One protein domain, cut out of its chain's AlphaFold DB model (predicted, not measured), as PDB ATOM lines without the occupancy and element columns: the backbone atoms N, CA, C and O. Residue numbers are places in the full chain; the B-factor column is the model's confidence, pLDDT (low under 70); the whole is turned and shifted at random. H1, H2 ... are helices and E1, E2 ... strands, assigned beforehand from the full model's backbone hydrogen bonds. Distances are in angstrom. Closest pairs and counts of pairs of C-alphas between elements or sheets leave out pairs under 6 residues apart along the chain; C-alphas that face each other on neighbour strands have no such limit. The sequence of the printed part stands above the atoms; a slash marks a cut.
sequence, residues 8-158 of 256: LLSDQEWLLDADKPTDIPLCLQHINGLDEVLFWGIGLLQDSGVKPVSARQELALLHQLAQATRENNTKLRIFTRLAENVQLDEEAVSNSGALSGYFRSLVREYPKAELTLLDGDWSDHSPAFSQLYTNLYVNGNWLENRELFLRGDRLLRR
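What this domain is: This is residues 8 to 158 of the 256 residues of the protein "Beta-ketoacyl synthase" of Xenorhabdus ehlersii (UniProt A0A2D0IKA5). A twisted five-stranded sheet forms the core, with H2 and H3 side by side over one face and H4 over the other face, at the E6 and E7 end. Beyond the E3 edge, H1 packs on H2, and the small hairpin E1 and E2 lies farthest out. The 151 printed residues include four named helices and seven named strands, in the order E1 E2 H1 E3 H2 E4 H3 E5 H4 E6 E7. The large sheet is mixed, with order E3 E4 E5 E6 E7, and the class is mixed, helices and strands. The whole is compact, with a radius of gyration of the C-alphas of 15.6 A and spans of 42 by 33 by 28 A.

Where its parts are: In the large sheet, E3 is residues 36 to 40, 12.9 A long, E4 75 to 81, 19.9 A, E5 114 to 120, 19.6 A, E6 146 to 151, 16.2 A, and E7 154 to 157. C-alpha 36 is at (117.060, 95.319, 99.112) and C-alpha 157 at (102.426, 96.343, 116.254). H2 is residues 55 to 69, 21.1 A, H3 97 to 109, 19.4 A, H4 127 to 137, 15.1 A, and H1 23 to 28. E1, residues 8 to 10, begins at C-alpha 8, (136.029, 102.143, 97.967); E2 is residues 13 to 15.

How they stand to each other: E3, E4, E5 and E6 are parallel, neighbour to neighbour: N 39 and O 77 are 2.8 A apart, N 78 and O 116 2.8 A, and N 119 and O 148 2.9 A. E6 and E7 form an antiparallel hairpin, with N 156 and O 149 2.8 A apart. Three strand-helix-strand units, parallel neighbour strands joined through a helix, follow: E3, H2, E4 and E4, H3, E5 have right-handed crossovers, and E5, H4, E6 a left-handed one. H2 lies over E4 at a height over the sheet of 9.9 A. H3, on the same face, lies over E5 at 9.4 A. H2 and H3 touch, closest at the C-alphas of Leu 59 and Leu 99, 6.6 A, at a shallow tilt of 25 degrees, the same way. H4, on the opposite face, runs along the strands, at 5 degrees to E6 on the local plane. H1 is not on the sheet; it touches H2, with C-alphas 24 and 64 closest at 6.5 A. E1 and E2 form a hairpin, with N 9 and O 13 2.8 A apart. Every O i to N i+4 pair is within hydrogen-bond range in H1, H2 and H4; in H3, 7 of 9 are.

The domain as a whole: The C-alphas farthest apart, of Asp 11 and Leu 88, are 46.1 A apart. The printed part has no cut. The links E3 to H2 and E4 to H3 are long. Mean pLDDT of the printed part is 87.0; residues 8, 94 and 140 are under 70.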
ATOM      1  N   LEU A   8     136.162 103.513  98.438       68.75
ATOM      2  CA  LEU A   8     136.029 102.143  97.967       68.75
ATOM      3  C   LEU A   8     137.242 101.389  98.518       68.75
ATOM      4  O   LEU A   8     138.379 101.670  98.128       68.75
ATOM      5  N   LEU A   9     137.015 100.527  99.503       76.00
ATOM      6  CA  LEU A   9     138.062  99.695 100.089       76.00
ATOM      7  C   LEU A   9     138.336  98.496  99.172       76.00
ATOM      8  O   LEU A   9     139.488  98.111  98.990       76.00
ATOM      9  N   SER A  10     137.279  97.968  98.551       75.44
ATOM     10  CA  SER A  10     137.299  96.909  97.539       75.44
ATOM     11  C   SER A  10     136.003  96.947  96.718       75.44
ATOM     12  O   SER A  10     135.097  97.705  97.052       75.44
ATOM     13  N   ASP A  11     135.858  96.097  95.697       73.81
ATOM     14  CA  ASP A  11     134.625  95.995  94.889       73.81
ATOM     15  C   ASP A  11     133.357  95.681  95.712       73.81
ATOM     16  O   ASP A  11     132.241  95.842  95.221       73.81
ATOM     17  N   GLN A  12     133.515  95.227  96.961       79.88
ATOM     18  CA  GLN A  12     132.425  94.826  97.855       79.88
ATOM     19  C   GLN A  12     132.388  95.625  99.164       79.88
ATOM     20  O   GLN A  12     131.487  95.424  99.975       79.88
ATOM     21  N   GLU A  13     133.337  96.538  99.389       84.62
ATOM     22  CA  GLU A  13     133.493  97.221 100.672       84.62
ATOM     23  C   GLU A  13     133.688  98.720 100.491       84.62
ATOM     24  O   GLU A  13     134.531  99.188  99.721       84.62
ATOM     25  N   TRP A  14     132.932  99.482 101.274       85.56
ATOM     26  CA  TRP A  14     132.927 100.935 101.228       85.56
ATOM     27  C   TRP A  14     133.055 101.503 102.635       85.56
ATOM     28  O   TRP A  14     132.368 101.073 103.558       85.56
ATOM     29  N   LEU A  15     133.907 102.513 102.781       84.56
ATOM     30  CA  LEU A  15     133.976 103.347 103.972       84.56
ATOM     31  C   LEU A  15     133.233 104.656 103.704       84.56
ATOM     32  O   LEU A  15     133.603 105.394 102.789       84.56
ATOM     33  N   LEU A  16     132.208 104.936 104.510       84.56
ATOM     34  CA  LEU A  16     131.370 106.132 104.402       84.56
ATOM     35  C   LEU A  16     131.694 107.132 105.511       84.56
ATOM     36  O   LEU A  16     131.962 106.743 106.650       84.56
ATOM     37  N   ASP A  17     131.582 108.418 105.196       82.31
ATOM     38  CA  ASP A  17     131.461 109.473 106.197       82.31
ATOM     39  C   ASP A  17     129.975 109.771 106.457       82.31
ATOM     40  O   ASP A  17     129.258 110.258 105.582       82.31
ATOM     41  N   ALA A  18     129.506 109.476 107.673       76.88
ATOM     42  CA  ALA A  18     128.101 109.621 108.047       76.88
ATOM     43  C   ALA A  18     127.600 111.078 108.055       76.88
ATOM     44  O   ALA A  18     126.392 111.305 107.969       76.88
ATOM     45  N   ASP A  19     128.503 112.059 108.125       80.19
ATOM     46  CA  ASP A  19     128.149 113.479 108.045       80.19
ATOM     47  C   ASP A  19     128.135 114.009 106.605       80.19
ATOM     48  O   ASP A  19     127.694 115.138 106.363       80.19
ATOM     49  N   LYS A  20     128.591 113.215 105.628       85.44
ATOM     50  CA  LYS A  20     128.701 113.642 104.237       85.44
ATOM     51  C   LYS A  20     127.501 113.151 103.417       85.44
ATOM     52  O   LYS A  20     127.423 111.974 103.076       85.44
ATOM     53  N   PRO A  21     126.585 114.050 103.007       81.44
ATOM     54  CA  PRO A  21     125.313 113.670 102.385       81.44
ATOM     55  C   PRO A  21     125.437 113.096 100.965       81.44
ATOM     56  O   PRO A  21     124.438 112.744 100.344       81.44
ATOM     57  N   THR A  22     126.648 113.072 100.407       83.19
ATOM     58  CA  THR A  22     126.916 112.578  99.053       83.19
ATOM     59  C   THR A  22     127.446 111.151  99.032       83.19
ATOM     60  O   THR A  22     127.464 110.544  97.964       83.19
ATOM     61  N   ASP A  23     127.848 110.601 100.178       86.56
ATOM     62  CA  ASP A  23     128.535 109.312 100.248       86.56
ATOM     63  C   ASP A  23     127.613 108.161  99.842       86.56
ATOM     64  O   ASP A  23     127.953 107.406  98.935       86.56
ATOM     65  N   ILE A  24     126.411 108.081 100.422       87.56
ATOM     66  CA  ILE A  24     125.435 107.037 100.079       87.56
ATOM     67  C   ILE A  24     125.045 107.086  98.590       87.56
ATOM     68  O   ILE A  24     125.177 106.057  97.925       87.56
ATOM     69  N   PRO A  25     124.624 108.236  98.019       83.81
ATOM     70  CA  PRO A  25     124.326 108.313  96.590       83.81
ATOM     71  C   PRO A  25     125.479 107.857  95.686       83.81
ATOM     72  O   PRO A  25     125.235 107.170  94.695       83.81
ATOM     73  N   LEU A  26     126.729 108.202  96.018       83.44
ATOM     74  CA  LEU A  26     127.903 107.777  95.247       83.44
ATOM     75  C   LEU A  26     128.124 106.263  95.318       83.44
ATOM     76  O   LEU A  26     128.427 105.646  94.298       83.44
ATOM     77  N   CYS A  27     127.946 105.652  96.487       85.75
ATOM     78  CA  CYS A  27     128.053 104.201  96.638       85.75
ATOM     79  C   CYS A  27     126.990 103.470  95.822       85.75
ATOM     80  O   CYS A  27     127.303 102.528  95.097       85.75
ATOM     81  N   LEU A  28     125.746 103.946  95.877       85.50
ATOM     82  CA  LEU A  28     124.627 103.322  95.174       85.50
ATOM     83  C   LEU A  28     124.780 103.371  93.645       85.50
ATOM     84  O   LEU A  28     124.322 102.455  92.974       85.50
ATOM     85  N   GLN A  29     125.486 104.364  93.084       83.44
ATOM     86  CA  GLN A  29     125.794 104.417  91.641       83.44
ATOM     87  C   GLN A  29     126.651 103.243  91.143       83.44
ATOM     88  O   GLN A  29     126.672 102.971  89.945       83.44
ATOM     89  N   HIS A  30     127.368 102.563  92.038       84.38
ATOM     90  CA  HIS A  30     128.230 101.432  91.696       84.38
ATOM     91  C   HIS A  30     127.531 100.079  91.887       84.38
ATOM     92  O   HIS A  30     128.114  99.041  91.579       84.38
ATOM     93  N   ILE A  31     126.285 100.076  92.377       85.31
ATOM     94  CA  ILE A  31     125.497  98.869  92.621       85.31
ATOM     95  C   ILE A  31     124.415  98.767  91.544       85.31
ATOM     96  O   ILE A  31     123.483  99.565  91.493       85.31
ATOM     97  N   ASN A  32     124.529  97.756  90.681       83.44
ATOM     98  CA  ASN A  32     123.517  97.459  89.669       83.44
ATOM     99  C   ASN A  32     122.486  96.472  90.229       83.44
ATOM    100  O   ASN A  32     122.874  95.433  90.752       83.44
ATOM    101  N   GLY A  33     121.190  96.762  90.062       84.75
ATOM    102  CA  GLY A  33     120.114  95.841  90.458       84.75
ATOM    103  C   GLY A  33     119.968  95.686  91.973       84.75
ATOM    104  O   GLY A  33     120.013  94.577  92.489       84.75
ATOM    105  N   LEU A  34     119.842  96.801  92.698       90.06
ATOM    106  CA  LEU A  34     119.662  96.778  94.148       90.06
ATOM    107  C   LEU A  34     118.217  96.418  94.519       90.06
ATOM    108  O   LEU A  34     117.329  97.272  94.481       90.06
ATOM    109  N   ASP A  35     117.997  95.171  94.923       90.62
ATOM    110  CA  ASP A  35     116.676  94.692  95.345       90.62
ATOM    111  C   ASP A  35     116.328  95.103  96.782       90.62
ATOM    112  O   ASP A  35     115.174  95.396  97.090       90.62
ATOM    113  N   GLU A  36     117.314  95.134  97.684       91.44
ATOM    114  CA  GLU A  36     117.060  95.319  99.112       91.44
ATOM    115  C   GLU A  36     118.233  95.968  99.860       91.44
ATOM    116  O   GLU A  36     119.400  95.651  99.633       91.44
ATOM    117  N   VAL A  37     117.903  96.858 100.795       93.56
ATOM    118  CA  VAL A  37     118.813  97.483 101.757       93.56
ATOM    119  C   VAL A  37     118.426  97.043 103.164       93.56
ATOM    120  O   VAL A  37     117.305  97.280 103.615       93.56
ATOM    121  N   LEU A  38     119.391  96.461 103.877       93.31
ATOM    122  CA  LEU A  38     119.284  96.117 105.293       93.31
ATOM    123  C   LEU A  38     120.016  97.179 106.115       93.31
ATOM    124  O   LEU A  38     121.247  97.237 106.124       93.31
ATOM    125  N   PHE A  39     119.261  98.036 106.791       93.75
ATOM    126  CA  PHE A  39     119.796  99.077 107.656       93.75
ATOM    127  C   PHE A  39     119.787  98.616 109.113       93.75
ATOM    128  O   PHE A  39     118.727  98.478 109.723       93.75
ATOM    129  N   TRP A  40     120.972  98.408 109.681       90.69
ATOM    130  CA  TRP A  40     121.148  98.009 111.076       90.69
ATOM    131  C   TRP A  40     121.363  99.251 111.940       90.69
ATOM    132  O   TRP A  40     122.390  99.921 111.828       90.69
ATOM    133  N   GLY A  41     120.386  99.568 112.787       88.75
ATOM    134  CA  GLY A  41     120.479 100.669 113.736       88.75
ATOM    135  C   GLY A  41     121.630 100.477 114.723       88.75
ATOM    136  O   GLY A  41     121.992  99.362 115.094       88.75
ATOM    137  N   ILE A  42     122.204 101.575 115.193       83.50
ATOM    138  CA  ILE A  42     123.432 101.592 115.995       83.50
ATOM    139  C   ILE A  42     123.266 100.893 117.347       83.50
ATOM    140  O   ILE A  42     124.246 100.398 117.897       83.50
ATOM    141  N   GLY A  43     122.035 100.790 117.866       77.19
ATOM    142  CA  GLY A  43     121.729 100.007 119.069       77.19
ATOM    143  C   GLY A  43     122.049  98.508 118.941       77.19
ATOM    144  O   GLY A  43     122.244  97.836 119.954       77.19
ATOM    145  N   LEU A  44     122.148  97.987 117.712       80.25
ATOM    146  CA  LEU A  44     122.597  96.619 117.414       80.25
ATOM    147  C   LEU A  44     124.119  96.463 117.437       80.25
ATOM    148  O   LEU A  44     124.618  95.352 117.565       80.25
ATOM    149  N   LEU A  45     124.853  97.563 117.272       77.94
ATOM    150  CA  LEU A  45     126.307  97.561 117.116       77.94
ATOM    151  C   LEU A  45     127.036  97.805 118.443       77.94
ATOM    152  O   LEU A  45     128.265  97.904 118.462       77.94
ATOM    153  N   GLN A  46     126.299  97.895 119.552       71.88
ATOM    154  CA  GLN A  46     126.890  97.944 120.883       71.88
ATOM    155  C   GLN A  46     127.796  96.715 121.073       71.88
ATOM    156  O   GLN A  46     127.421  95.604 120.717       71.88
ATOM    157  N   ASP A  47     129.025  96.940 121.540       71.44
ATOM    158  CA  ASP A  47     130.054  95.908 121.765       71.44
ATOM    159  C   ASP A  47     130.612  95.203 120.508       71.44
ATOM    160  O   ASP A  47     131.448  94.308 120.614       71.44
ATOM    161  N   SER A  48     130.256  95.661 119.302       75.25
ATOM    162  CA  SER A  48     130.770  95.108 118.031       75.25
ATOM    163  C   SER A  48     132.172  95.597 117.633       75.25
ATOM    164  O   SER A  48     132.730  95.143 116.635       75.25
ATOM    165  N   GLY A  49     132.738  96.568 118.359       73.88
ATOM    166  CA  GLY A  49     133.988  97.246 117.987       73.88
ATOM    167  C   GLY A  49     133.856  98.233 116.817       73.88
ATOM    168  O   GLY A  49     134.832  98.905 116.474       73.88
ATOM    169  N   VAL A  50     132.664  98.371 116.224       75.44
ATOM    170  CA  VAL A  50     132.366  99.399 115.220       75.44
ATOM    171  C   VAL A  50     132.376 100.774 115.884       75.44
ATOM    172  O   VAL A  50     131.847 100.963 116.980       75.44
ATOM    173  N   LYS A  51     132.985 101.757 115.213       75.12
ATOM    174  CA  LYS A  51     133.019 103.137 115.703       75.12
ATOM    175  C   LYS A  51     131.579 103.641 115.892       75.12
ATOM    176  O   LYS A  51     130.823 103.636 114.919       75.12
ATOM    177  N   PRO A  52     131.201 104.109 117.093       74.94
ATOM    178  CA  PRO A  52     129.854 104.607 117.315       74.94
ATOM    179  C   PRO A  52     129.618 105.861 116.469       74.94
ATOM    180  O   PRO A  52     130.501 106.716 116.343       74.94
ATOM    181  N   VAL A  53     128.413 105.977 115.918       81.00
ATOM    182  CA  VAL A  53     127.906 107.222 115.331       81.00
ATOM    183  C   VAL A  53     126.846 107.814 116.257       81.00
ATOM    184  O   VAL A  53     126.251 107.117 117.074       81.00
ATOM    185  N   SER A  54     126.626 109.118 116.164       86.75
ATOM    186  CA  SER A  54     125.556 109.792 116.901       86.75
ATOM    187  C   SER A  54     124.176 109.426 116.340       86.75
ATOM    188  O   SER A  54     124.038 109.153 115.149       86.75
ATOM    189  N   ALA A  55     123.123 109.540 117.157       85.69
ATOM    190  CA  ALA A  55     121.737 109.378 116.696       85.69
ATOM    191  C   ALA A  55     121.386 110.314 115.515       85.69
ATOM    192  O   ALA A  55     120.597 109.970 114.638       85.69
ATOM    193  N   ARG A  56     122.006 111.503 115.452       88.69
ATOM    194  CA  ARG A  56     121.869 112.428 114.316       88.69
ATOM    195  C   ARG A  56     122.452 111.836 113.032       88.69
ATOM    196  O   ARG A  56     121.811 111.915 111.990       88.69
ATOM    197  N   GLN A  57     123.665 111.294 113.104       88.31
ATOM    198  CA  GLN A  57     124.333 110.660 111.966       88.31
ATOM    199  C   GLN A  57     123.562 109.422 111.500       88.31
ATOM    200  O   GLN A  57     123.348 109.253 110.306       88.31
ATOM    201  N   GLU A  58     123.067 108.603 112.431       90.19
ATOM    202  CA  GLU A  58     122.215 107.449 112.126       90.19
ATOM    203  C   GLU A  58     120.953 107.858 111.344       90.19
ATOM    204  O   GLU A  58     120.670 107.307 110.279       90.19
ATOM    205  N   LEU A  59     120.237 108.885 111.816       91.31
ATOM    206  CA  LEU A  59     119.088 109.451 111.103       91.31
ATOM    207  C   LEU A  59     119.464 110.004 109.724       91.31
ATOM    208  O   LEU A  59     118.711 109.828 108.769       91.31
ATOM    209  N   ALA A  60     120.609 110.680 109.608       91.00
ATOM    210  CA  ALA A  60     121.072 111.246 108.345       91.00
ATOM    211  C   ALA A  60     121.411 110.158 107.314       91.00
ATOM    212  O   ALA A  60     121.102 110.324 106.131       91.00
ATOM    213  N   LEU A  61     122.002 109.042 107.749       91.31
ATOM    214  CA  LEU A  61     122.263 107.876 106.904       91.31
ATOM    215  C   LEU A  61     120.952 107.243 106.428       91.31
ATOM    216  O   LEU A  61     120.774 107.034 105.226       91.31
ATOM    217  N   LEU A  62     120.005 107.006 107.342       93.38
ATOM    218  CA  LEU A  62     118.695 106.462 106.982       93.38
ATOM    219  C   LEU A  62     117.943 107.391 106.017       93.38
ATOM    220  O   LEU A  62     117.351 106.919 105.049       93.38
ATOM    221  N   HIS A  63     117.994 108.708 106.243       93.31
ATOM    222  CA  HIS A  63     117.395 109.697 105.347       93.31
ATOM    223  C   HIS A  63     117.954 109.590 103.928       93.31
ATOM    224  O   HIS A  63     117.187 109.525 102.971       93.31
ATOM    225  N   GLN A  64     119.279 109.545 103.781       91.75
ATOM    226  CA  GLN A  64     119.924 109.438 102.472       91.75
ATOM    227  C   GLN A  64     119.563 108.138 101.747       91.75
ATOM    228  O   GLN A  64     119.273 108.179 100.552       91.75
ATOM    229  N   LEU A  65     119.536 107.004 102.458       92.75
ATOM    230  CA  LEU A  65     119.110 105.723 101.887       92.75
ATOM    231  C   LEU A  65     117.658 105.786 101.425       92.75
ATOM    232  O   LEU A  65     117.388 105.488 100.268       92.75
ATOM    233  N   ALA A  66     116.750 106.252 102.287       93.00
ATOM    234  CA  ALA A  66     115.344 106.394 101.938       93.00
ATOM    235  C   ALA A  66     115.160 107.289 100.703       93.00
ATOM    236  O   ALA A  66     114.407 106.935  99.805       93.00
ATOM    237  N   GLN A  67     115.890 108.406 100.607       91.19
ATOM    238  CA  GLN A  67     115.831 109.276  99.431       91.19
ATOM    239  C   GLN A  67     116.307 108.589  98.151       91.19
ATOM    240  O   GLN A  67     115.700 108.766  97.096       91.19
ATOM    241  N   ALA A  68     117.385 107.814  98.237       88.81
ATOM    242  CA  ALA A  68     117.965 107.144  97.085       88.81
ATOM    243  C   ALA A  68     117.165 105.909  96.634       88.81
ATOM    244  O   ALA A  68     117.248 105.529  95.467       88.81
ATOM    245  N   THR A  69     116.388 105.288  97.527       89.06
ATOM    246  CA  THR A  69     115.609 104.080  97.217       89.06
ATOM    247  C   THR A  69     114.120 104.336  96.990       89.06
ATOM    248  O   THR A  69     113.464 103.472  96.426       89.06
ATOM    249  N   ARG A  70     113.569 105.508  97.347       87.94
ATOM    250  CA  ARG A  70     112.109 105.775  97.333       87.94
ATOM    251  C   ARG A  70     111.382 105.569  95.992       87.94
ATOM    252  O   ARG A  70     110.166 105.401  96.001       87.94
ATOM    253  N   GLU A  71     112.079 105.661  94.857       83.50
ATOM    254  CA  GLU A  71     111.496 105.513  93.503       83.50
ATOM    255  C   GLU A  71     111.960 104.236  92.792       83.50
ATOM    256  O   GLU A  71     111.472 103.911  91.710       83.50
ATOM    257  N   ASN A  72     112.891 103.511  93.406       73.88
ATOM    258  CA  ASN A  72     113.402 102.251  92.902       73.88
ATOM    259  C   ASN A  72     112.584 101.139  93.570       73.88
ATOM    260  O   ASN A  72     112.178 101.293  94.718       73.88
ATOM    261  N   ASN A  73     112.341 100.008  92.902       83.88
ATOM    262  CA  ASN A  73     111.670  98.841  93.511       83.88
ATOM    263  C   ASN A  73     112.550  98.153  94.588       83.88
ATOM    264  O   ASN A  73     112.531  96.936  94.741       83.88
ATOM    265  N   THR A  74     113.370  98.933  95.290       91.62
ATOM    266  CA  THR A  74     114.301  98.532  96.328       91.62
ATOM    267  C   THR A  74     113.590  98.556  97.672       91.62
ATOM    268  O   THR A  74     113.081  99.592  98.107       91.62
ATOM    269  N   LYS A  75     113.623  97.430  98.376       92.25
ATOM    270  CA  LYS A  75     113.081  97.309  99.731       92.25
ATOM    271  C   LYS A  75     114.061  97.918 100.727       92.25
ATOM    272  O   LYS A  75     115.254  97.638 100.656       92.25
ATOM    273  N   LEU A  76     113.591  98.717 101.678       94.25
ATOM    274  CA  LEU A  76     114.416  99.231 102.775       94.25
ATOM    275  C   LEU A  76     113.903  98.667 104.100       94.25
ATOM    276  O   LEU A  76     112.840  99.056 104.594       94.25
ATOM    277  N   ARG A  77     114.672  97.743 104.676       93.31
ATOM    278  CA  ARG A  77     114.371  97.110 105.961       93.31
ATOM    279  C   ARG A  77     115.282  97.674 107.038       93.31
ATOM    280  O   ARG A  77     116.501  97.663 106.902       93.31
ATOM    281  N   ILE A  78     114.677  98.182 108.099       94.81
ATOM    282  CA  ILE A  78     115.337  98.862 109.208       94.81
ATOM    283  C   ILE A  78     115.244  97.948 110.422       94.81
ATOM    284  O   ILE A  78     114.154  97.512 110.785       94.81
ATOM    285  N   PHE A  79     116.374  97.685 111.062       93.38
ATOM    286  CA  PHE A  79     116.459  96.854 112.253       93.38
ATOM    287  C   PHE A  79     116.896  97.713 113.428       93.38
ATOM    288  O   PHE A  79     117.873  98.454 113.330       93.38
ATOM    289  N   THR A  80     116.197  97.606 114.551       93.81
ATOM    290  CA  THR A  80     116.580  98.257 115.808       93.81
ATOM    291  C   THR A  80     116.553  97.250 116.949       93.81
ATOM    292  O   THR A  80     115.877  96.226 116.865       93.81
ATOM    293  N   ARG A  81     117.338  97.496 118.002       91.69
ATOM    294  CA  ARG A  81     117.380  96.642 119.193       91.69
ATOM    295  C   ARG A  81     116.741  97.377 120.350       91.69
ATOM    296  O   ARG A  81     117.298  98.398 120.743       91.69
ATOM    297  N   LEU A  82     115.642  96.844 120.886       92.31
ATOM    298  CA  LEU A  82     114.968  97.364 122.082       92.31
ATOM    299  C   LEU A  82     114.851  98.904 122.071       92.31
ATOM    300  O   LEU A  82     115.109  99.564 123.074       92.31
ATOM    301  N   ALA A  83     114.567  99.509 120.912       91.50
ATOM    302  CA  ALA A  83     114.567 100.967 120.770       91.50
ATOM    303  C   ALA A  83     113.299 101.608 121.353       91.50
ATOM    304  O   ALA A  83     113.247 102.823 121.551       91.50
ATOM    305  N   GLU A  84     112.279 100.790 121.603       90.25
ATOM    306  CA  GLU A  84     110.982 101.161 122.148       90.25
ATOM    307  C   GLU A  84     110.584 100.125 123.196       90.25
ATOM    308  O   GLU A  84     110.626  98.924 122.928       90.25
ATOM    309  N   ASN A  85     110.138 100.590 124.361       90.69
ATOM    310  CA  ASN A  85     109.608  99.702 125.389       90.69
ATOM    311  C   ASN A  85     108.212  99.229 124.992       90.69
ATOM    312  O   ASN A  85     107.282 100.036 124.892       90.69
ATOM    313  N   VAL A  86     108.053  97.920 124.806       91.31
ATOM    314  CA  VAL A  86     106.753  97.303 124.503       91.31
ATOM    315  C   VAL A  86     106.244  96.420 125.644       91.31
ATOM    316  O   VAL A  86     105.114  95.929 125.583       91.31
ATOM    317  N   GLN A  87     107.042  96.258 126.705       87.75
ATOM    318  CA  GLN A  87     106.690  95.599 127.967       87.75
ATOM    319  C   GLN A  87     107.131  96.466 129.163       87.75
ATOM    320  O   GLN A  87     107.951  97.369 129.017       87.75
ATOM    321  N   LEU A  88     106.536  96.249 130.342       81.38
ATOM    322  CA  LEU A  88     106.736  97.115 131.521       81.38
ATOM    323  C   LEU A  88     108.134  97.002 132.144       81.38
ATOM    324  O   LEU A  88     108.620  97.960 132.736       81.38
ATOM    325  N   ASP A  89     108.738  95.826 132.052       84.88
ATOM    326  CA  ASP A  89     110.036  95.445 132.609       84.88
ATOM    327  C   ASP A  89     111.182  95.566 131.596       84.88
ATOM    328  O   ASP A  89     112.326  95.237 131.902       84.88
ATOM    329  N   GLU A  90     110.879  96.061 130.399       87.25
ATOM    330  CA  GLU A  90     111.847  96.251 129.332       87.25
ATOM    331  C   GLU A  90     112.636  97.554 129.517       87.25
ATOM    332  O   GLU A  90     112.072  98.625 129.771       87.25
ATOM    333  N   GLU A  91     113.956  97.473 129.355       85.75
ATOM    334  CA  GLU A  91     114.826  98.643 129.317       85.75
ATOM    335  C   GLU A  91     115.166  99.002 127.869       85.75
ATOM    336  O   GLU A  91     115.762  98.210 127.135       85.75
ATOM    337  N   ALA A  92     114.810 100.224 127.469       85.31
ATOM    338  CA  ALA A  92     115.094 100.708 126.130       85.31
ATOM    339  C   ALA A  92     116.599 100.918 125.943       85.31
ATOM    340  O   ALA A  92     117.249 101.658 126.692       85.31
ATOM    341  N   VAL A  93     117.147 100.365 124.865       82.56
ATOM    342  CA  VAL A  93     118.504 100.678 124.422       82.56
ATOM    343  C   VAL A  93     118.478 102.071 123.805       82.56
ATOM    344  O   VAL A  93     118.026 102.303 122.681       82.56
ATOM    345  N   SER A  94     118.965 103.029 124.588       68.25
ATOM    346  CA  SER A  94     119.048 104.432 124.197       68.25
ATOM    347  C   SER A  94     120.024 104.566 123.043       68.25
ATOM    348  O   SER A  94     121.212 104.466 123.299       68.25
ATOM    349  N   ASN A  95     119.531 104.745 121.809       71.69
ATOM    350  CA  ASN A  95     120.287 105.266 120.660       71.69
ATOM    351  C   ASN A  95     119.430 105.387 119.383       71.69
ATOM    352  O   ASN A  95     119.532 106.396 118.691       71.69
ATOM    353  N   SER A  96     118.541 104.422 119.113       83.19
ATOM    354  CA  SER A  96     117.840 104.318 117.815       83.19
ATOM    355  C   SER A  96     116.339 104.661 117.853       83.19
ATOM    356  O   SER A  96     115.651 104.532 116.842       83.19
ATOM    357  N   GLY A  97     115.800 105.142 118.982       86.44
ATOM    358  CA  GLY A  97     114.359 105.437 119.124       86.44
ATOM    359  C   GLY A  97     113.826 106.487 118.136       86.44
ATOM    360  O   GLY A  97     112.666 106.450 117.725       86.44
ATOM    361  N   ALA A  98     114.686 107.396 117.663       90.88
ATOM    362  CA  ALA A  98     114.298 108.382 116.659       90.88
ATOM    363  C   ALA A  98     113.992 107.759 115.282       90.88
ATOM    364  O   ALA A  98     113.219 108.341 114.516       90.88
ATOM    365  N   LEU A  99     114.535 106.572 114.979       93.88
ATOM    366  CA  LEU A  99     114.251 105.860 113.732       93.88
ATOM    367  C   LEU A  99     112.780 105.445 113.638       93.88
ATOM    368  O   LEU A  99     112.196 105.582 112.570       93.88
ATOM    369  N   SER A 100     112.155 105.040 114.750       92.81
ATOM    370  CA  SER A 100     110.718 104.712 114.825       92.81
ATOM    371  C   SER A 100     109.839 105.911 114.447       92.81
ATOM    372  O   SER A 100     108.918 105.827 113.627       92.81
ATOM    373  N   GLY A 101     110.144 107.090 114.999       92.81
ATOM    374  CA  GLY A 101     109.465 108.339 114.642       92.81
ATOM    375  C   GLY A 101     109.655 108.706 113.173       92.81
ATOM    376  O   GLY A 101     108.692 109.046 112.487       92.81
ATOM    377  N   TYR A 102     110.888 108.601 112.683       95.69
ATOM    378  CA  TYR A 102     111.222 108.977 111.318       95.69
ATOM    379  C   TYR A 102     110.632 108.020 110.271       95.69
ATOM    380  O   TYR A 102     110.048 108.473 109.287       95.69
ATOM    381  N   PHE A 103     110.676 106.710 110.525       95.88
ATOM    382  CA  PHE A 103     110.043 105.674 109.709       95.88
ATOM    383  C   PHE A 103     108.556 105.958 109.474       95.88
ATOM    384  O   PHE A 103     108.079 105.913 108.339       95.88
ATOM    385  N   ARG A 104     107.820 106.329 110.529       94.88
ATOM    386  CA  ARG A 104     106.390 106.662 110.428       94.88
ATOM    387  C   ARG A 104     106.120 107.866 109.521       94.88
ATOM    388  O   ARG A 104     105.051 107.923 108.912       94.88
ATOM    389  N   SER A 105     107.062 108.803 109.412       96.31
ATOM    390  CA  SER A 105     106.998 109.902 108.441       96.31
ATOM    391  C   SER A 105     107.314 109.418 107.026       96.31
ATOM    392  O   SER A 105     106.541 109.697 106.113       96.31
ATOM    393  N   LEU A 106     108.380 108.628 106.853       95.69
ATOM    394  CA  LEU A 106     108.793 108.079 105.554       95.69
ATOM    395  C   LEU A 106     107.684 107.264 104.878       95.69
ATOM    396  O   LEU A 106     107.419 107.467 103.699       95.69
ATOM    397  N   VAL A 107     106.989 106.401 105.624       94.56
ATOM    398  CA  VAL A 107     105.866 105.602 105.097       94.56
ATOM    399  C   VAL A 107     104.734 106.482 104.547       94.56
ATOM    400  O   VAL A 107     104.044 106.096 103.607       94.56
ATOM    401  N   ARG A 108     104.527 107.676 105.119       94.06
ATOM    402  CA  ARG A 108     103.506 108.630 104.654       94.06
ATOM    403  C   ARG A 108     103.987 109.468 103.474       94.06
ATOM    404  O   ARG A 108     103.183 109.818 102.618       94.06
ATOM    405  N   GLU A 109     105.270 109.812 103.457       94.94
ATOM    406  CA  GLU A 109     105.884 110.640 102.417       94.94
ATOM    407  C   GLU A 109     106.151 109.846 101.130       94.94
ATOM    408  O   GLU A 109     105.951 110.362 100.030       94.94
ATOM    409  N   TYR A 110     106.512 108.565 101.257       92.81
ATOM    410  CA  TYR A 110     106.846 107.664 100.153       92.81
ATOM    411  C   TYR A 110     105.924 106.435 100.122       92.81
ATOM    412  O   TYR A 110     106.382 105.312 100.315       92.81
ATOM    413  N   PRO A 111     104.624 106.598  99.817       89.50
ATOM    414  CA  PRO A 111     103.650 105.501  99.866       89.50
ATOM    415  C   PRO A 111     103.888 104.386  98.832       89.50
ATOM    416  O   PRO A 111     103.232 103.351  98.901       89.50
ATOM    417  N   LYS A 112     104.775 104.606  97.852       88.50
ATOM    418  CA  LYS A 112     105.184 103.604  96.853       88.50
ATOM    419  C   LYS A 112     106.460 102.853  97.232       88.50
ATOM    420  O   LYS A 112     106.774 101.868  96.578       88.50
ATOM    421  N   ALA A 113     107.200 103.336  98.227       90.69
ATOM    422  CA  ALA A 113     108.382 102.642  98.704       90.69
ATOM    423  C   ALA A 113     107.962 101.435  99.552       90.69
ATOM    424  O   ALA A 113     106.950 101.472 100.257       90.69
ATOM    425  N   GLU A 114     108.767 100.379  99.506       90.69
ATOM    426  CA  GLU A 114     108.628  99.228 100.393       90.69
ATOM    427  C   GLU A 114     109.542  99.415 101.605       90.69
ATOM    428  O   GLU A 114     110.743  99.133 101.558       90.69
ATOM    429  N   LEU A 115     108.978  99.926 102.699       93.50
ATOM    430  CA  LEU A 115     109.705 100.211 103.933       93.50
ATOM    431  C   LEU A 115     109.229  99.275 105.043       93.50
ATOM    432  O   LEU A 115     108.031  99.090 105.225       93.50
ATOM    433  N   THR A 116     110.126  98.709 105.846       93.62
ATOM    434  CA  THR A 116     109.728  98.016 107.088       93.62
ATOM    435  C   THR A 116     110.699  98.334 108.209       93.62
ATOM    436  O   THR A 116     111.903  98.361 107.975       93.62
ATOM    437  N   LEU A 117     110.187  98.543 109.423       94.69
ATOM    438  CA  LEU A 117     111.002  98.615 110.633       94.69
ATOM    439  C   LEU A 117     110.684  97.424 111.532       94.69
ATOM    440  O   LEU A 117     109.520  97.195 111.862       94.69
ATOM    441  N   LEU A 118     111.720  96.687 111.926       93.44
ATOM    442  CA  LEU A 118     111.642  95.576 112.862       93.44
ATOM    443  C   LEU A 118     112.522  95.862 114.079       93.44
ATOM    444  O   LEU A 118     113.751  95.874 113.991       93.44
ATOM    445  N   ASP A 119     111.879  96.069 115.219       93.88
ATOM    446  CA  ASP A 119     112.553  96.239 116.498       93.88
ATOM    447  C   ASP A 119     112.533  94.925 117.288       93.88
ATOM    448  O   ASP A 119     111.467  94.368 117.543       93.88
ATOM    449  N   GLY A 120     113.693  94.408 117.679       92.25
ATOM    450  CA  GLY A 120     113.820  93.076 118.275       92.25
ATOM    451  C   GLY A 120     114.690  93.036 119.526       92.25
ATOM    452  O   GLY A 120     115.607  93.843 119.685       92.25
ATOM    453  N   ASP A 121     114.441  92.049 120.385       91.06
ATOM    454  CA  ASP A 121     115.449  91.570 121.332       91.06
ATOM    455  C   ASP A 121     116.373  90.567 120.628       91.06
ATOM    456  O   ASP A 121     116.175  89.359 120.681       91.06
ATOM    457  N   TRP A 122     117.379  91.067 119.916       88.94
ATOM    458  CA  TRP A 122     118.287  90.215 119.137       88.94
ATOM    459  C   TRP A 122     119.241  89.372 119.997       88.94
ATOM    460  O   TRP A 122     119.960  88.531 119.458       88.94
ATOM    461  N   SER A 123     119.248  89.585 121.317       87.88
ATOM    462  CA  SER A 123     119.918  88.702 122.280       87.88
ATOM    463  C   SER A 123     119.073  87.489 122.680       87.88
ATOM    464  O   SER A 123     119.601  86.560 123.294       87.88
ATOM    465  N   ASP A 124     117.786  87.456 122.325       90.06
ATOM    466  CA  ASP A 124     116.938  86.291 122.542       90.06
ATOM    467  C   ASP A 124     117.291  85.181 121.538       90.06
ATOM    468  O   ASP A 124     117.082  85.283 120.328       90.06
ATOM    469  N   HIS A 125     117.840  84.086 122.057       90.94
ATOM    470  CA  HIS A 125     118.195  82.895 121.281       90.94
ATOM    471  C   HIS A 125     117.214  81.736 121.496       90.94
ATOM    472  O   HIS A 125     117.537  80.574 121.236       90.94
ATOM    473  N   SER A 126     116.008  82.020 121.990       93.56
ATOM    474  CA  SER A 126     114.980  81.008 122.178       93.56
ATOM    475  C   SER A 126     114.522  80.404 120.837       93.56
ATOM    476  O   SER A 126     114.527  81.070 119.791       93.56
ATOM    477  N   PRO A 127     114.070  79.133 120.836       93.94
ATOM    478  CA  PRO A 127     113.494  78.518 119.641       93.94
ATOM    479  C   PRO A 127     112.286  79.287 119.097       93.94
ATOM    480  O   PRO A 127     112.100  79.357 117.884       93.94
ATOM    481  N   ALA A 128     111.484  79.883 119.984       90.75
ATOM    482  CA  ALA A 128     110.294  80.629 119.602       90.75
ATOM    483  C   ALA A 128     110.643  81.920 118.847       90.75
ATOM    484  O   ALA A 128     110.101  82.152 117.764       90.75
ATOM    485  N   PHE A 129     111.611  82.694 119.354       91.44
ATOM    486  CA  PHE A 129     112.134  83.870 118.656       91.44
ATOM    487  C   PHE A 129     112.701  83.492 117.287       91.44
ATOM    488  O   PHE A 129     112.335  84.079 116.268       91.44
ATOM    489  N   SER A 130     113.532  82.446 117.242       89.25
ATOM    490  CA  SER A 130     114.154  81.961 116.005       89.25
ATOM    491  C   SER A 130     113.118  81.542 114.958       89.25
ATOM    492  O   SER A 130     113.256  81.861 113.774       89.25
ATOM    493  N   GLN A 131     112.051  80.854 115.379       88.75
ATOM    494  CA  GLN A 131     110.960  80.441 114.497       88.75
ATOM    495  C   GLN A 131     110.177  81.644 113.963       88.75
ATOM    496  O   GLN A 131     109.886  81.702 112.766       88.75
ATOM    497  N   LEU A 132     109.860  82.616 114.818       87.12
ATOM    498  CA  LEU A 132     109.132  83.816 114.417       87.12
ATOM    499  C   LEU A 132     109.962  84.697 113.472       87.12
ATOM    500  O   LEU A 132     109.462  85.100 112.420       87.12
ATOM    501  N   TYR A 133     111.244  84.911 113.778       85.06
ATOM    502  CA  TYR A 133     112.188  85.591 112.891       85.06
ATOM    503  C   TYR A 133     112.291  84.895 111.528       85.06
ATOM    504  O   TYR A 133     112.165  85.546 110.493       85.06
ATOM    505  N   THR A 134     112.437  83.564 111.509       86.00
ATOM    506  CA  THR A 134     112.490  82.778 110.265       86.00
ATOM    507  C   THR A 134     111.205  82.940 109.451       86.00
ATOM    508  O   THR A 134     111.255  83.172 108.244       86.00
ATOM    509  N   ASN A 135     110.040  82.888 110.098       83.88
ATOM    510  CA  ASN A 135     108.751  83.044 109.426       83.88
ATOM    511  C   ASN A 135     108.549  84.429 108.800       83.88
ATOM    512  O   ASN A 135     107.865  84.534 107.781       83.88
ATOM    513  N   LEU A 136     109.116  85.478 109.392       82.88
ATOM    514  CA  LEU A 136     109.056  86.832 108.846       82.88
ATOM    515  C   LEU A 136     110.091  87.026 107.738       82.88
ATOM    516  O   LEU A 136     109.742  87.404 106.622       82.88
ATOM    517  N   TYR A 137     111.353  86.725 108.036       76.75
ATOM    518  CA  TYR A 137     112.477  87.056 107.171       76.75
ATOM    519  C   TYR A 137     112.628  86.078 106.002       76.75
ATOM    520  O   TYR A 137     112.743  86.508 104.855       76.75
ATOM    521  N   VAL A 138     112.606  84.769 106.277       75.25
ATOM    522  CA  VAL A 138     112.886  83.718 105.282       75.25
ATOM    523  C   VAL A 138     111.652  83.400 104.449       75.25
ATOM    524  O   VAL A 138     111.747  83.292 103.231       75.25
ATOM    525  N   ASN A 139     110.480  83.303 105.080       76.06
ATOM    526  CA  ASN A 139     109.244  82.964 104.364       76.06
ATOM    527  C   ASN A 139     108.584  84.180 103.690       76.06
ATOM    528  O   ASN A 139     107.522  84.038 103.091       76.06
ATOM    529  N   GLY A 140     109.196  85.365 103.782       68.62
ATOM    530  CA  GLY A 140     108.755  86.557 103.060       68.62
ATOM    531  C   GLY A 140     107.425  87.141 103.538       68.62
ATOM    532  O   GLY A 140     106.823  87.925 102.810       68.62
ATOM    533  N   ASN A 141     106.967  86.809 104.749       71.88
ATOM    534  CA  ASN A 141     105.710  87.315 105.314       71.88
ATOM    535  C   ASN A 141     105.867  88.730 105.892       71.88
ATOM    536  O   ASN A 141     105.432  89.023 107.008       71.88
ATOM    537  N   TRP A 142     106.528  89.607 105.140       76.31
ATOM    538  CA  TRP A 142     106.704  90.996 105.518       76.31
ATOM    539  C   TRP A 142     105.370  91.724 105.444       76.31
ATOM    540  O   TRP A 142     104.661  91.674 104.441       76.31
ATOM    541  N   LEU A 143     105.037  92.432 106.518       78.25
ATOM    542  CA  LEU A 143     103.965  93.413 106.479       78.25
ATOM    543  C   LEU A 143     104.583  94.732 106.018       78.25
ATOM    544  O   LEU A 143     105.070  95.510 106.836       78.25
ATOM    545  N   GLU A 144     104.606  94.949 104.705       82.38
ATOM    546  CA  GLU A 144     105.165  96.159 104.103       82.38
ATOM    547  C   GLU A 144     104.560  97.424 104.718       82.38
ATOM    548  O   GLU A 144     103.367  97.498 105.047       82.38
ATOM    549  N   ASN A 145     105.394  98.451 104.852       90.25
ATOM    550  CA  ASN A 145     105.020  99.747 105.395       90.25
ATOM    551  C   ASN A 145     104.436  99.627 106.812       90.25
ATOM    552  O   ASN A 145     103.449 100.288 107.165       90.25
ATOM    553  N   ARG A 146     105.038  98.749 107.628       92.38
ATOM    554  CA  ARG A 146     104.725  98.572 109.051       92.38
ATOM    555  C   ARG A 146     105.957  98.662 109.937       92.38
ATOM    556  O   ARG A 146     107.074  98.341 109.552       92.38
ATOM    557  N   GLU A 147     105.684  99.104 111.155       93.75
ATOM    558  CA  GLU A 147     106.586  99.054 112.293       93.75
ATOM    559  C   GLU A 147     106.164  97.860 113.154       93.75
ATOM    560  O   GLU A 147     105.004  97.782 113.580       93.75
ATOM    561  N   LEU A 148     107.080  96.917 113.350       93.81
ATOM    562  CA  LEU A 148     106.844  95.652 114.037       93.81
ATOM    563  C   LEU A 148     107.834  95.487 115.191       93.81
ATOM    564  O   LEU A 148     109.000  95.857 115.068       93.81
ATOM    565  N   PHE A 149     107.375  94.883 116.285       93.81
ATOM    566  CA  PHE A 149     108.190  94.625 117.470       93.81
ATOM    567  C   PHE A 149     108.189  93.134 117.789       93.81
ATOM    568  O   PHE A 149     107.130  92.526 117.949       93.81
ATOM    569  N   LEU A 150     109.376  92.552 117.878       92.62
ATOM    570  CA  LEU A 150     109.600  91.136 118.121       92.62
ATOM    571  C   LEU A 150     110.116  90.925 119.549       92.62
ATOM    572  O   LEU A 150     111.184  91.435 119.901       92.62
ATOM    573  N   ARG A 151     109.368  90.184 120.371       92.56
ATOM    574  CA  ARG A 151     109.751  89.821 121.749       92.56
ATOM    575  C   ARG A 151     109.372  88.366 122.013       92.56
ATOM    576  O   ARG A 151     108.179  88.061 122.050       92.56
ATOM    577  N   GLY A 152     110.352  87.478 122.186       91.06
ATOM    578  CA  GLY A 152     110.094  86.047 122.351       91.06
ATOM    579  C   GLY A 152     109.260  85.472 121.206       91.06
ATOM    580  O   GLY A 152     109.634  85.550 120.039       91.06
ATOM    581  N   ASP A 153     108.094  84.925 121.543       91.44
ATOM    582  CA  ASP A 153     107.130  84.342 120.606       91.44
ATOM    583  C   ASP A 153     106.112  85.351 120.042       91.44
ATOM    584  O   ASP A 153     105.182  84.967 119.326       91.44
ATOM    585  N   ARG A 154     106.260  86.644 120.356       92.06
ATOM    586  CA  ARG A 154     105.275  87.681 120.029       92.06
ATOM    587  C   ARG A 154     105.752  88.602 118.923       92.06
ATOM    588  O   ARG A 154     106.829  89.189 119.003       92.06
ATOM    589  N   LEU A 155     104.863  88.805 117.954       91.75
ATOM    590  CA  LEU A 155     104.935  89.886 116.981       91.75
ATOM    591  C   LEU A 155     103.893  90.943 117.340       91.75
ATOM    592  O   LEU A 155     102.688  90.702 117.257       91.75
ATOM    593  N   LEU A 156     104.363  92.111 117.746       92.62
ATOM    594  CA  LEU A 156     103.531  93.229 118.161       92.62
ATOM    595  C   LEU A 156     103.562  94.318 117.090       92.62
ATOM    596  O   LEU A 156     104.522  94.458 116.330       92.62
ATOM    597  N   ARG A 157     102.505  95.126 117.061       92.00
ATOM    598  CA  ARG A 157     102.426  96.343 116.254       92.00
ATOM    599  C   ARG A 157     101.942  97.486 117.127       92.00
ATOM    600  O   ARG A 157     101.168  97.270 118.061       92.00
ATOM    601  N   ARG A 158     102.339  98.702 116.779       91.12
ATOM    602  CA  ARG A 158     101.820  99.907 117.424       91.12
ATOM    603  C   ARG A 158     100.393 100.183 116.950       91.12
ATOM    604  O   ARG A 158     100.124 100.147 115.751       91.12
TER     605      ARG A 158